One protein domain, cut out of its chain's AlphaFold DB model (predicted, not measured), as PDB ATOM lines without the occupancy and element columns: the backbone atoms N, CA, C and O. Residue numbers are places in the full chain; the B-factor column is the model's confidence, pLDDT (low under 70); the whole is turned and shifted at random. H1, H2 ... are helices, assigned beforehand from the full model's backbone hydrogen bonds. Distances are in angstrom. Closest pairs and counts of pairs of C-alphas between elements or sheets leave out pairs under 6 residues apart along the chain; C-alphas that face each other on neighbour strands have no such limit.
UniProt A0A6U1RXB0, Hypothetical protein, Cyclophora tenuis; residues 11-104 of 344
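What this domain is: This is residues 11 to 104 of the 344 residues of the protein "Hypothetical protein" of Cyclophora tenuis (UniProt A0A6U1RXB0). A helical hairpin of H2 and H3 makes one part of an elongated shape, and a thin loop of residues 11 to 34, folded back on itself with the short H1 at its far turn, makes the other. Residues 35 to 41 stand free between the loop and H2, and H4 is set off past the end of H3, after a long unnamed stretch. The printed part has 94 residues, with four named helices in the order H1, H2, H3, H4 and no named strand; the class is all helix, with 47 residues in helices. It is only just loose, close to extended, with a radius of gyration of the C-alphas of 18.5 A, and spans 56 by 36 by 22 A.

Where its parts are: H1 is residues 18 to 22, beginning at C-alpha 18 (50.271, -2.632, 4.927). H2, the longest helix, is residues 43 to 60, 25.8 A from first to last C-alpha, and begins at C-alpha 43 (36.490, -33.942, 7.967). H3 is residues 66 to 78, 18.5 A long. H4 is residues 92 to 102, 15.4 A long, ending at C-alpha 102 (19.621, -27.954, -9.181).

How they stand to each other: H2 and H3 form a hairpin and touch, with the C-alphas of Gly 51 and Gly 70 closest at 4.9 A. Their lines stand at a shallow tilt of 22 degrees, opposite ways. H1 is apart from H2, H3 and H4. H4 is apart from H2 and H3. In H1, H2, H3 and H4 every O i to N i+4 pair is within hydrogen-bond range.

The domain as a whole: The C-alphas of Asp 21 and Tyr 61, the two farthest apart, are separated by 58.2 A. The printed part has no cut. The link from H2 to H3 is tight; those from H1 to H2, 20 residues, and from H3 to H4, 13 residues, are long. The mean pLDDT of the printed part is 74.5; residues 11 to 40 and residue 84 are under 70.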
ATOM      1  N   PRO A  11      48.267 -18.386   8.347       61.09
ATOM      2  CA  PRO A  11      49.027 -18.201   7.111       61.09
ATOM      3  C   PRO A  11      50.535 -18.211   7.408       61.09
ATOM      4  O   PRO A  11      50.980 -17.616   8.385       61.09
ATOM      5  N   MET A  12      51.329 -18.880   6.568       55.38
ATOM      6  CA  MET A  12      52.785 -18.999   6.752       55.38
ATOM      7  C   MET A  12      53.564 -17.734   6.352       55.38
ATOM      8  O   MET A  12      54.748 -17.622   6.658       55.38
ATOM      9  N   VAL A  13      52.911 -16.767   5.699       54.53
ATOM     10  CA  VAL A  13      53.480 -15.441   5.426       54.53
ATOM     11  C   VAL A  13      52.916 -14.456   6.444       54.53
ATOM     12  O   VAL A  13      51.703 -14.259   6.521       54.53
ATOM     13  N   ALA A  14      53.806 -13.846   7.227       45.69
ATOM     14  CA  ALA A  14      53.452 -12.796   8.168       45.69
ATOM     15  C   ALA A  14      52.780 -11.632   7.428       45.69
ATOM     16  O   ALA A  14      53.290 -11.150   6.414       45.69
ATOM     17  N   LEU A  15      51.642 -11.183   7.956       49.59
ATOM     18  CA  LEU A  15      50.970  -9.952   7.551       49.59
ATOM     19  C   LEU A  15      52.007  -8.823   7.456       49.59
ATOM     20  O   LEU A  15      52.620  -8.450   8.457       49.59
ATOM     21  N   THR A  16      52.218  -8.273   6.261       48.12
ATOM     22  CA  THR A  16      52.946  -7.009   6.138       48.12
ATOM     23  C   THR A  16      52.114  -5.908   6.811       48.12
ATOM     24  O   THR A  16      50.882  -5.931   6.719       48.12
ATOM     25  N   PRO A  17      52.738  -4.913   7.474       52.69
ATOM     26  CA  PRO A  17      52.023  -3.831   8.170       52.69
ATOM     27  C   PRO A  17      51.066  -3.027   7.263       52.69
ATOM     28  O   PRO A  17      50.164  -2.353   7.750       52.69
ATOM     29  N   LEU A  18      51.188  -3.171   5.938       50.34
ATOM     30  CA  LEU A  18      50.271  -2.632   4.927       50.34
ATOM     31  C   LEU A  18      48.824  -3.153   5.034       50.34
ATOM     32  O   LEU A  18      47.906  -2.437   4.640       50.34
ATOM     33  N   CYS A  19      48.586  -4.351   5.584       53.62
ATOM     34  CA  CYS A  19      47.219  -4.866   5.770       53.62
ATOM     35  C   CYS A  19      46.462  -4.087   6.865       53.62
ATOM     36  O   CYS A  19      45.243  -3.950   6.782       53.62
ATOM     37  N   GLN A  20      47.170  -3.493   7.835       50.75
ATOM     38  CA  GLN A  20      46.557  -2.696   8.902       50.75
ATOM     39  C   GLN A  20      46.283  -1.241   8.484       50.75
ATOM     40  O   GLN A  20      45.289  -0.669   8.925       50.75
ATOM     41  N   ASP A  21      47.104  -0.675   7.592       52.97
ATOM     42  CA  ASP A  21      46.989   0.730   7.170       52.97
ATOM     43  C   ASP A  21      46.248   0.947   5.839       52.97
ATOM     44  O   ASP A  21      45.736   2.042   5.601       52.97
ATOM     45  N   GLN A  22      46.205  -0.041   4.936       55.72
ATOM     46  CA  GLN A  22      45.650   0.122   3.576       55.72
ATOM     47  C   GLN A  22      44.570  -0.911   3.216       55.72
ATOM     48  O   GLN A  22      43.997  -0.835   2.133       55.72
ATOM     49  N   GLY A  23      44.279  -1.881   4.092       51.19
ATOM     50  CA  GLY A  23      43.219  -2.878   3.876       51.19
ATOM     51  C   GLY A  23      43.471  -3.863   2.726       51.19
ATOM     52  O   GLY A  23      42.575  -4.626   2.371       51.19
ATOM     53  N   ILE A  24      44.674  -3.872   2.144       51.09
ATOM     54  CA  ILE A  24      45.079  -4.832   1.112       51.09
ATOM     55  C   ILE A  24      45.810  -5.973   1.813       51.09
ATOM     56  O   ILE A  24      46.993  -5.876   2.140       51.09
ATOM     57  N   CYS A  25      45.083  -7.053   2.076       53.88
ATOM     58  CA  CYS A  25      45.621  -8.237   2.724       53.88
ATOM     59  C   CYS A  25      45.885  -9.295   1.654       53.88
ATOM     60  O   CYS A  25      44.963  -9.807   1.024       53.88
ATOM     61  N   ILE A  26      47.163  -9.590   1.422       50.72
ATOM     62  CA  ILE A  26      47.579 -10.641   0.496       50.72
ATOM     63  C   ILE A  26      47.367 -11.971   1.223       50.72
ATOM     64  O   ILE A  26      48.039 -12.260   2.215       50.72
ATOM     65  N   THR A  27      46.395 -12.762   0.780       46.91
ATOM     66  CA  THR A  27      46.145 -14.098   1.325       46.91
ATOM     67  C   THR A  27      47.216 -15.048   0.801       46.91
ATOM     68  O   THR A  27      47.353 -15.215  -0.406       46.91
ATOM     69  N   SER A  28      48.006 -15.655   1.688       48.28
ATOM     70  CA  SER A  28      48.930 -16.723   1.295       48.28
ATOM     71  C   SER A  28      48.164 -18.033   1.113       48.28
ATOM     72  O   SER A  28      47.374 -18.397   1.979       48.28
ATOM     73  N   ASP A  29      48.446 -18.783   0.048       51.41
ATOM     74  CA  ASP A  29      47.905 -20.138  -0.156       51.41
ATOM     75  C   ASP A  29      48.562 -21.200   0.754       51.41
ATOM     76  O   ASP A  29      48.147 -22.366   0.790       51.41
ATOM     77  N   ALA A  30      49.581 -20.805   1.527       54.19
ATOM     78  CA  ALA A  30      50.300 -21.655   2.462       54.19
ATOM     79  C   ALA A  30      49.832 -21.398   3.905       54.19
ATOM     80  O   ALA A  30      50.088 -20.343   4.482       54.19
ATOM     81  N   TYR A  31      49.182 -22.395   4.509       60.03
ATOM     82  CA  TYR A  31      48.658 -22.343   5.878       60.03
ATOM     83  C   TYR A  31      49.293 -23.435   6.738       60.03
ATOM     84  O   TYR A  31      49.411 -24.570   6.274       60.03
ATOM     85  N   THR A  32      49.638 -23.133   7.987       61.00
ATOM     86  CA  THR A  32      50.031 -24.116   9.003       61.00
ATOM     87  C   THR A  32      48.908 -24.341  10.025       61.00
ATOM     88  O   THR A  32      47.968 -23.550  10.133       61.00
ATOM     89  N   CYS A  33      48.962 -25.480  10.717       59.31
ATOM     90  CA  CYS A  33      48.023 -25.869  11.768       59.31
ATOM     91  C   CYS A  33      48.469 -25.327  13.132       59.31
ATOM     92  O   CYS A  33      48.845 -26.114  13.998       59.31
ATOM     93  N   ASP A  34      48.396 -24.004  13.303       60.75
ATOM     94  CA  ASP A  34      48.684 -23.273  14.550       60.75
ATOM     95  C   ASP A  34      50.114 -23.475  15.124       60.75
ATOM     96  O   ASP A  34      50.809 -24.452  14.847       60.75
ATOM     97  N   GLU A  35      50.588 -22.535  15.943       52.03
ATOM     98  CA  GLU A  35      51.928 -22.568  16.562       52.03
ATOM     99  C   GLU A  35      52.089 -23.697  17.608       52.03
ATOM    100  O   GLU A  35      53.209 -24.035  17.987       52.03
ATOM    101  N   ASN A  36      50.990 -24.332  18.039       48.53
ATOM    102  CA  ASN A  36      50.957 -25.274  19.169       48.53
ATOM    103  C   ASN A  36      50.734 -26.757  18.800       48.53
ATOM    104  O   ASN A  36      50.412 -27.563  19.673       48.53
ATOM    105  N   GLY A  37      50.907 -27.153  17.534       54.84
ATOM    106  CA  GLY A  37      50.824 -28.567  17.134       54.84
ATOM    107  C   GLY A  37      49.390 -29.085  16.973       54.84
ATOM    108  O   GLY A  37      49.032 -30.139  17.502       54.84
ATOM    109  N   GLY A  38      48.554 -28.344  16.242       59.34
ATOM    110  CA  GLY A  38      47.180 -28.748  15.951       59.34
ATOM    111  C   GLY A  38      47.086 -30.102  15.232       59.34
ATOM    112  O   GLY A  38      47.841 -30.402  14.309       59.34
ATOM    113  N   VAL A  39      46.119 -30.928  15.643       67.44
ATOM    114  CA  VAL A  39      45.824 -32.231  15.025       67.44
ATOM    115  C   VAL A  39      45.066 -32.022  13.707       67.44
ATOM    116  O   VAL A  39      44.160 -31.192  13.634       67.44
ATOM    117  N   MET A  40      45.393 -32.795  12.664       66.81
ATOM    118  CA  MET A  40      44.699 -32.765  11.366       66.81
ATOM    119  C   MET A  40      43.298 -33.396  11.464       66.81
ATOM    120  O   MET A  40      43.086 -34.536  11.057       66.81
ATOM    121  N   THR A  41      42.330 -32.683  12.039       71.81
ATOM    122  CA  THR A  41      40.966 -33.191  12.288       71.81
ATOM    123  C   THR A  41      39.938 -32.759  11.239       71.81
ATOM    124  O   THR A  41      38.743 -32.950  11.449       71.81
ATOM    125  N   SER A  42      40.354 -32.162  10.116       76.94
ATOM    126  CA  SER A  42      39.417 -31.717   9.077       76.94
ATOM    127  C   SER A  42      38.674 -32.894   8.436       76.94
ATOM    128  O   SER A  42      39.285 -33.763   7.809       76.94
ATOM    129  N   GLY A  43      37.342 -32.900   8.547       77.31
ATOM    130  CA  GLY A  43      36.490 -33.942   7.967       77.31
ATOM    131  C   GLY A  43      36.605 -34.042   6.442       77.31
ATOM    132  O   GLY A  43      36.603 -35.144   5.901       77.31
ATOM    133  N   THR A  44      36.800 -32.917   5.744       82.25
ATOM    134  CA  THR A  44      36.972 -32.895   4.278       82.25
ATOM    135  C   THR A  44      38.268 -33.570   3.835       82.25
ATOM    136  O   THR A  44      38.279 -34.284   2.833       82.25
ATOM    137  N   ALA A  45      39.348 -33.419   4.608       82.00
ATOM    138  CA  ALA A  45      40.622 -34.069   4.319       82.00
ATOM    139  C   ALA A  45      40.536 -35.589   4.509       82.00
ATOM    140  O   ALA A  45      40.960 -36.340   3.634       82.00
ATOM    141  N   TRP A  46      39.938 -36.051   5.612       83.94
ATOM    142  CA  TRP A  46      39.781 -37.483   5.882       83.94
ATOM    143  C   TRP A  46      38.869 -38.184   4.877       83.94
ATOM    144  O   TRP A  46      39.175 -39.299   4.460       83.94
ATOM    145  N   VAL A  47      37.793 -37.532   4.428       86.31
ATOM    146  CA  VAL A  47      36.938 -38.089   3.370       86.31
ATOM    147  C   VAL A  47      37.666 -38.116   2.023       86.31
ATOM    148  O   VAL A  47      37.543 -39.101   1.299       86.31
ATOM    149  N   GLY A  48      38.485 -37.108   1.709       86.19
ATOM    150  CA  GLY A  48      39.367 -37.146   0.538       86.19
ATOM    151  C   GLY A  48      40.363 -38.316   0.583       86.19
ATOM    152  O   GLY A  48      40.503 -39.046  -0.397       86.19
ATOM    153  N   ILE A  49      40.994 -38.558   1.741       88.69
ATOM    154  CA  ILE A  49      41.900 -39.703   1.959       88.69
ATOM    155  C   ILE A  49      41.149 -41.033   1.823       88.69
ATOM    156  O   ILE A  49      41.649 -41.963   1.193       88.69
ATOM    157  N   LEU A  50      39.936 -41.132   2.370       89.69
ATOM    158  CA  LEU A  50      39.095 -42.319   2.225       89.69
ATOM    159  C   LEU A  50      38.748 -42.578   0.751       89.69
ATOM    160  O   LEU A  50      38.849 -43.713   0.289       89.69
ATOM    161  N   GLY A  51      38.402 -41.530  -0.002       90.06
ATOM    162  CA  GLY A  51      38.188 -41.610  -1.447       90.06
ATOM    163  C   GLY A  51      39.421 -42.113  -2.191       90.06
ATOM    164  O   GLY A  51      39.310 -43.020  -3.015       90.06
ATOM    165  N   LEU A  52      40.604 -41.590  -1.854       91.00
ATOM    166  CA  LEU A  52      41.882 -42.063  -2.390       91.00
ATOM    167  C   LEU A  52      42.111 -43.548  -2.093       91.00
ATOM    168  O   LEU A  52      42.469 -44.299  -2.997       91.00
ATOM    169  N   MET A  53      41.854 -43.997  -0.863       91.38
ATOM    170  CA  MET A  53      41.995 -45.409  -0.493       91.38
ATOM    171  C   MET A  53      41.042 -46.307  -1.287       91.38
ATOM    172  O   MET A  53      41.457 -47.355  -1.776       91.38
ATOM    173  N   ILE A  54      39.786 -45.891  -1.470       91.25
ATOM    174  CA  ILE A  54      38.809 -46.628  -2.287       91.25
ATOM    175  C   ILE A  54      39.293 -46.736  -3.737       91.25
ATOM    176  O   ILE A  54      39.283 -47.831  -4.302       91.25
ATOM    177  N   MET A  55      39.764 -45.632  -4.326       91.62
ATOM    178  CA  MET A  55      40.316 -45.637  -5.684       91.62
ATOM    179  C   MET A  55      41.518 -46.577  -5.795       91.62
ATOM    180  O   MET A  55      41.552 -47.412  -6.697       91.62
ATOM    181  N   ALA A  56      42.467 -46.500  -4.858       90.12
ATOM    182  CA  ALA A  56      43.657 -47.347  -4.845       90.12
ATOM    183  C   ALA A  56      43.300 -48.841  -4.757       90.12
ATOM    184  O   ALA A  56      43.825 -49.654  -5.519       90.12
ATOM    185  N   ILE A  57      42.351 -49.204  -3.888       91.56
ATOM    186  CA  ILE A  57      41.860 -50.581  -3.761       91.56
ATOM    187  C   ILE A  57      41.197 -51.039  -5.067       91.56
ATOM    188  O   ILE A  57      41.477 -52.129  -5.560       91.56
ATOM    189  N   MET A  58      40.345 -50.212  -5.677       89.56
ATOM    190  CA  MET A  58      39.672 -50.574  -6.930       89.56
ATOM    191  C   MET A  58      40.628 -50.698  -8.122       89.56
ATOM    192  O   MET A  58      40.406 -51.550  -8.989       89.56
ATOM    193  N   ILE A  59      41.696 -49.897  -8.155       88.94
ATOM    194  CA  ILE A  59      42.785 -50.042  -9.128       88.94
ATOM    195  C   ILE A  59      43.498 -51.380  -8.925       88.94
ATOM    196  O   ILE A  59      43.745 -52.082  -9.905       88.94
ATOM    197  N   ALA A  60      43.757 -51.787  -7.677       87.44
ATOM    198  CA  ALA A  60      44.352 -53.092  -7.385       87.44
ATOM    199  C   ALA A  60      43.480 -54.261  -7.891       87.44
ATOM    200  O   ALA A  60      44.006 -55.263  -8.373       87.44
ATOM    201  N   TYR A  61      42.153 -54.101  -7.886       89.88
ATOM    202  CA  TYR A  61      41.205 -55.052  -8.483       89.88
ATOM    203  C   TYR A  61      41.026 -54.916 -10.009       89.88
ATOM    204  O   TYR A  61      40.155 -55.571 -10.581       89.88
ATOM    205  N   LYS A  62      41.835 -54.091 -10.691       84.25
ATOM    206  CA  LYS A  62      41.778 -53.843 -12.148       84.25
ATOM    207  C   LYS A  62      40.399 -53.386 -12.648       84.25
ATOM    208  O   LYS A  62      40.011 -53.667 -13.784       84.25
ATOM    209  N   SER A  63      39.641 -52.669 -11.816       83.38
ATOM    210  CA  SER A  63      38.349 -52.112 -12.221       83.38
ATOM    211  C   SER A  63      38.530 -50.869 -13.092       83.38
ATOM    212  O   SER A  63      39.218 -49.925 -12.711       83.38
ATOM    213  N   ARG A  64      37.829 -50.821 -14.231       78.12
ATOM    214  CA  ARG A  64      37.794 -49.647 -15.129       78.12
ATOM    215  C   ARG A  64      37.064 -48.444 -14.517       78.12
ATOM    216  O   ARG A  64      37.209 -47.331 -15.004       78.12
ATOM    217  N   LEU A  65      36.279 -48.663 -13.458       84.56
ATOM    218  CA  LEU A  65      35.473 -47.638 -12.787       84.56
ATOM    219  C   LEU A  65      36.134 -47.082 -11.521       84.56
ATOM    220  O   LEU A  65      35.469 -46.393 -10.754       84.56
ATOM    221  N   ALA A  66      37.416 -47.372 -11.275       85.56
ATOM    222  CA  ALA A  66      38.075 -47.014 -10.021       85.56
ATOM    223  C   ALA A  66      38.002 -45.509  -9.701       85.56
ATOM    224  O   ALA A  66      37.564 -45.141  -8.611       85.56
ATOM    225  N   PHE A  67      38.337 -44.645 -10.665       86.81
ATOM    226  CA  PHE A  67      38.265 -43.190 -10.490       86.81
ATOM    227  C   PHE A  67      36.829 -42.694 -10.292       86.81
ATOM    228  O   PHE A  67      36.556 -41.932  -9.368       86.81
ATOM    229  N   VAL A  68      35.894 -43.170 -11.121       88.88
ATOM    230  CA  VAL A  68      34.480 -42.764 -11.069       88.88
ATOM    231  C   VAL A  68      33.847 -43.151  -9.734       88.88
ATOM    232  O   VAL A  68      33.133 -42.354  -9.137       88.88
ATOM    233  N   ALA A  69      34.129 -44.354  -9.239       88.31
ATOM    234  CA  ALA A  69      33.585 -44.836  -7.978       88.31
ATOM    235  C   ALA A  69      34.130 -44.054  -6.775       88.31
ATOM    236  O   ALA A  69      33.358 -43.695  -5.890       88.31
ATOM    237  N   GLY A  70      35.430 -43.742  -6.752       88.19
ATOM    238  CA  GLY A  70      36.024 -42.959  -5.668       88.19
ATOM    239  C   GLY A  70      35.553 -41.507  -5.639       88.19
ATOM    240  O   GLY A  70      35.105 -41.028  -4.596       88.19
ATOM    241  N   ILE A  71      35.587 -40.827  -6.791       89.69
ATOM    242  CA  ILE A  71      35.072 -39.455  -6.920       89.69
ATOM    243  C   ILE A  71      33.576 -39.435  -6.602       89.69
ATOM    244  O   ILE A  71      33.129 -38.589  -5.829       89.69
ATOM    245  N   GLY A  72      32.810 -40.386  -7.138       90.25
ATOM    246  CA  GLY A  72      31.373 -40.502  -6.911       90.25
ATOM    247  C   GLY A  72      31.024 -40.738  -5.443       90.25
ATOM    248  O   GLY A  72      30.117 -40.096  -4.927       90.25
ATOM    249  N   PHE A  73      31.778 -41.586  -4.740       90.44
ATOM    250  CA  PHE A  73      31.582 -41.841  -3.313       90.44
ATOM    251  C   PHE A  73      31.810 -40.583  -2.465       90.44
ATOM    252  O   PHE A  73      30.953 -40.211  -1.663       90.44
ATOM    253  N   VAL A  74      32.935 -39.886  -2.673       89.94
ATOM    254  CA  VAL A  74      33.239 -38.649  -1.935       89.94
ATOM    255  C   VAL A  74      32.239 -37.543  -2.269       89.94
ATOM    256  O   VAL A  74      31.768 -36.843  -1.369       89.94
ATOM    257  N   THR A  75      31.880 -37.405  -3.546       89.62
ATOM    258  CA  THR A  75      30.907 -36.408  -4.014       89.62
ATOM    259  C   THR A  75      29.526 -36.671  -3.414       89.62
ATOM    260  O   THR A  75      28.927 -35.753  -2.863       89.62
ATOM    261  N   ALA A  76      29.059 -37.925  -3.407       89.06
ATOM    262  CA  ALA A  76      27.764 -38.296  -2.837       89.06
ATOM    263  C   ALA A  76      27.669 -37.978  -1.337       89.06
ATOM    264  O   ALA A  76      26.650 -37.462  -0.883       89.06
ATOM    265  N   ILE A  77      28.733 -38.228  -0.567       87.00
ATOM    266  CA  ILE A  77      28.785 -37.862   0.859       87.00
ATOM    267  C   ILE A  77      28.789 -36.335   1.033       87.00
ATOM    268  O   ILE A  77      28.158 -35.814   1.951       87.00
ATOM    269  N   SER A  78      29.463 -35.614   0.138       86.06
ATOM    270  CA  SER A  78      29.620 -34.156   0.217       86.06
ATOM    271  C   SER A  78      28.384 -33.372  -0.251       86.06
ATOM    272  O   SER A  78      28.311 -32.169  -0.021       86.06
ATOM    273  N   TRP A  79      27.397 -34.012  -0.883       84.81
ATOM    274  CA  TRP A  79      26.134 -33.364  -1.266       84.81
ATOM    275  C   TRP A  79      25.147 -33.197  -0.103       84.81
ATOM    276  O   TRP A  79      24.217 -32.393  -0.190       84.81
ATOM    277  N   PHE A  80      25.330 -33.922   1.004       84.19
ATOM    278  CA  PHE A  80      24.440 -33.812   2.157       84.19
ATOM    279  C   PHE A  80      24.686 -32.511   2.939       84.19
ATOM    280  O   PHE A  80      25.596 -32.442   3.769       84.19
ATOM    281  N   ARG A  81      23.808 -31.515   2.732       76.62
ATOM    282  CA  ARG A  81      23.850 -30.177   3.367       76.62
ATOM    283  C   ARG A  81      24.005 -30.190   4.891       76.62
ATOM    284  O   ARG A  81      24.749 -29.389   5.435       76.62
ATOM    285  N   ASN A  82      23.382 -31.148   5.577       74.81
ATOM    286  CA  ASN A  82      23.356 -31.216   7.046       74.81
ATOM    287  C   ASN A  82      24.644 -31.776   7.690       74.81
ATOM    288  O   ASN A  82      24.619 -32.183   8.852       74.81
ATOM    289  N   THR A  83      25.757 -31.869   6.958       76.88
ATOM    290  CA  THR A  83      27.001 -32.475   7.455       76.88
ATOM    291  C   THR A  83      28.165 -31.490   7.414       76.88
ATOM    292  O   THR A  83      28.256 -30.652   6.523       76.88
ATOM    293  N   ALA A  84      29.118 -31.627   8.340       69.62
ATOM    294  CA  ALA A  84      30.317 -30.778   8.418       69.62
ATOM    295  C   ALA A  84      31.280 -30.909   7.212       69.62
ATOM    296  O   ALA A  84      32.333 -30.278   7.185       69.62
ATOM    297  N   ILE A  85      30.946 -31.762   6.239       74.25
ATOM    298  CA  ILE A  85      31.756 -32.116   5.063       74.25
ATOM    299  C   ILE A  85      31.035 -31.668   3.774       74.25
ATOM    300  O   ILE A  85      31.464 -31.973   2.665       74.25
ATOM    301  N   THR A  86      29.928 -30.931   3.911       79.75
ATOM    302  CA  THR A  86      29.112 -30.488   2.783       79.75
ATOM    303  C   THR A  86      29.873 -29.543   1.849       79.75
ATOM    304  O   THR A  86      30.585 -28.635   2.283       79.75
ATOM    305  N   TYR A  87      29.679 -29.729   0.545       80.00
ATOM    306  CA  TYR A  87      30.086 -28.766  -0.479       80.00
ATOM    307  C   TYR A  87      29.098 -27.591  -0.608       80.00
ATOM    308  O   TYR A  87      29.445 -26.530  -1.132       80.00
ATOM    309  N   PHE A  88      27.892 -27.767  -0.061       80.56
ATOM    310  CA  PHE A  88      26.816 -26.782   0.016       80.56
ATOM    311  C   PHE A  88      26.569 -26.401   1.487       80.56
ATOM    312  O   PHE A  88      25.640 -26.929   2.107       80.56
ATOM    313  N   PRO A  89      27.439 -25.585   2.106       79.56
ATOM    314  CA  PRO A  89      27.172 -25.054   3.439       79.56
ATOM    315  C   PRO A  89      25.976 -24.096   3.403       79.56
ATOM    316  O   PRO A  89      25.684 -23.513   2.362       79.56
ATOM    317  N   ASP A  90      25.310 -23.887   4.540       76.50
ATOM    318  CA  ASP A  90      24.220 -22.906   4.679       76.50
ATOM    319  C   ASP A  90      24.778 -21.469   4.743       76.50
ATOM    320  O   ASP A  90      24.632 -20.740   5.724       76.50
ATOM    321  N   THR A  91      25.505 -21.087   3.698       80.19
ATOM    322  CA  THR A  91      26.040 -19.748   3.454       80.19
ATOM    323  C   THR A  91      25.560 -19.276   2.088       80.19
ATOM    324  O   THR A  91      25.218 -20.086   1.230       80.19
ATOM    325  N   VAL A  92      25.602 -17.964   1.843       80.56
ATOM    326  CA  VAL A  92      25.206 -17.373   0.550       80.56
ATOM    327  C   VAL A  92      25.940 -18.038  -0.627       80.56
ATOM    328  O   VAL A  92      25.352 -18.277  -1.677       80.56
ATOM    329  N   GLU A  93      27.215 -18.398  -0.449       79.38
ATOM    330  CA  GLU A  93      27.985 -19.121  -1.466       79.38
ATOM    331  C   GLU A  93      27.509 -20.563  -1.672       79.38
ATOM    332  O   GLU A  93      27.440 -21.029  -2.809       79.38
ATOM    333  N   GLY A  94      27.192 -21.283  -0.593       78.38
ATOM    334  CA  GLY A  94      26.698 -22.654  -0.682       78.38
ATOM    335  C   GLY A  94      25.289 -22.739  -1.267       78.38
ATOM    336  O   GLY A  94      25.030 -23.639  -2.065       78.38
ATOM    337  N   ASP A  95      24.427 -21.765  -0.970       82.50
ATOM    338  CA  ASP A  95      23.103 -21.631  -1.585       82.50
ATOM    339  C   ASP A  95      23.210 -21.327  -3.084       82.50
ATOM    340  O   ASP A  95      22.580 -22.010  -3.888       82.50
ATOM    341  N   ASN A  96      24.096 -20.411  -3.495       83.88
ATOM    342  CA  ASN A  96      24.348 -20.140  -4.917       83.88
ATOM    343  C   ASN A  96      24.856 -21.382  -5.669       83.88
ATOM    344  O   ASN A  96      24.440 -21.652  -6.798       83.88
ATOM    345  N   ARG A  97      25.756 -22.161  -5.050       83.38
ATOM    346  CA  ARG A  97      26.246 -23.427  -5.622       83.38
ATOM    347  C   ARG A  97      25.126 -24.456  -5.739       83.38
ATOM    348  O   ARG A  97      25.073 -25.176  -6.734       83.38
ATOM    349  N   PHE A  98      24.242 -24.531  -4.748       82.81
ATOM    350  CA  PHE A  98      23.109 -25.452  -4.754       82.81
ATOM    351  C   PHE A  98      22.073 -25.067  -5.819       82.81
ATOM    352  O   PHE A  98      21.635 -25.922  -6.586       82.81
ATOM    353  N   ASP A  99      21.754 -23.779  -5.944       84.19
ATOM    354  CA  ASP A  99      20.863 -23.251  -6.981       84.19
ATOM    355  C   ASP A  99      21.412 -23.482  -8.392       84.19
ATOM    356  O   ASP A  99      20.648 -23.702  -9.335       84.19
ATOM    357  N   TYR A 100      22.739 -23.456  -8.555       82.81
ATOM    358  CA  TYR A 100      23.378 -23.864  -9.801       82.81
ATOM    359  C   TYR A 100      23.238 -25.372 -10.027       82.81
ATOM    360  O   TYR A 100      22.741 -25.781 -11.071       82.81
ATOM    361  N   PHE A 101      23.577 -26.197  -9.032       82.62
ATOM    362  CA  PHE A 101      23.485 -27.659  -9.099       82.62
ATOM    363  C   PHE A 101      22.080 -28.163  -9.479       82.62
ATOM    364  O   PHE A 101      21.947 -29.038 -10.336       82.62
ATOM    365  N   VAL A 102      21.022 -27.574  -8.911       83.19
ATOM    366  CA  VAL A 102      19.621 -27.954  -9.181       83.19
ATOM    367  C   VAL A 102      19.199 -27.678 -10.625       83.19
ATOM    368  O   VAL A 102      18.276 -28.325 -11.120       83.19
ATOM    369  N   LYS A 103      19.875 -26.772 -11.343       82.44
ATOM    370  CA  LYS A 103      19.549 -26.510 -12.751       82.44
ATOM    371  C   LYS A 103      19.805 -27.727 -13.636       82.44
ATOM    372  O   LYS A 103      19.125 -27.814 -14.651       82.44
ATOM    373  N   VAL A 104      20.656 -28.682 -13.212       76.56
ATOM    374  CA  VAL A 104      21.008 -29.987 -13.834       76.56
ATOM    375  C   VAL A 104      21.566 -29.876 -15.256       76.56
ATOM    376  O   VAL A 104      22.620 -30.439 -15.540       76.56
TER     377      VAL A 104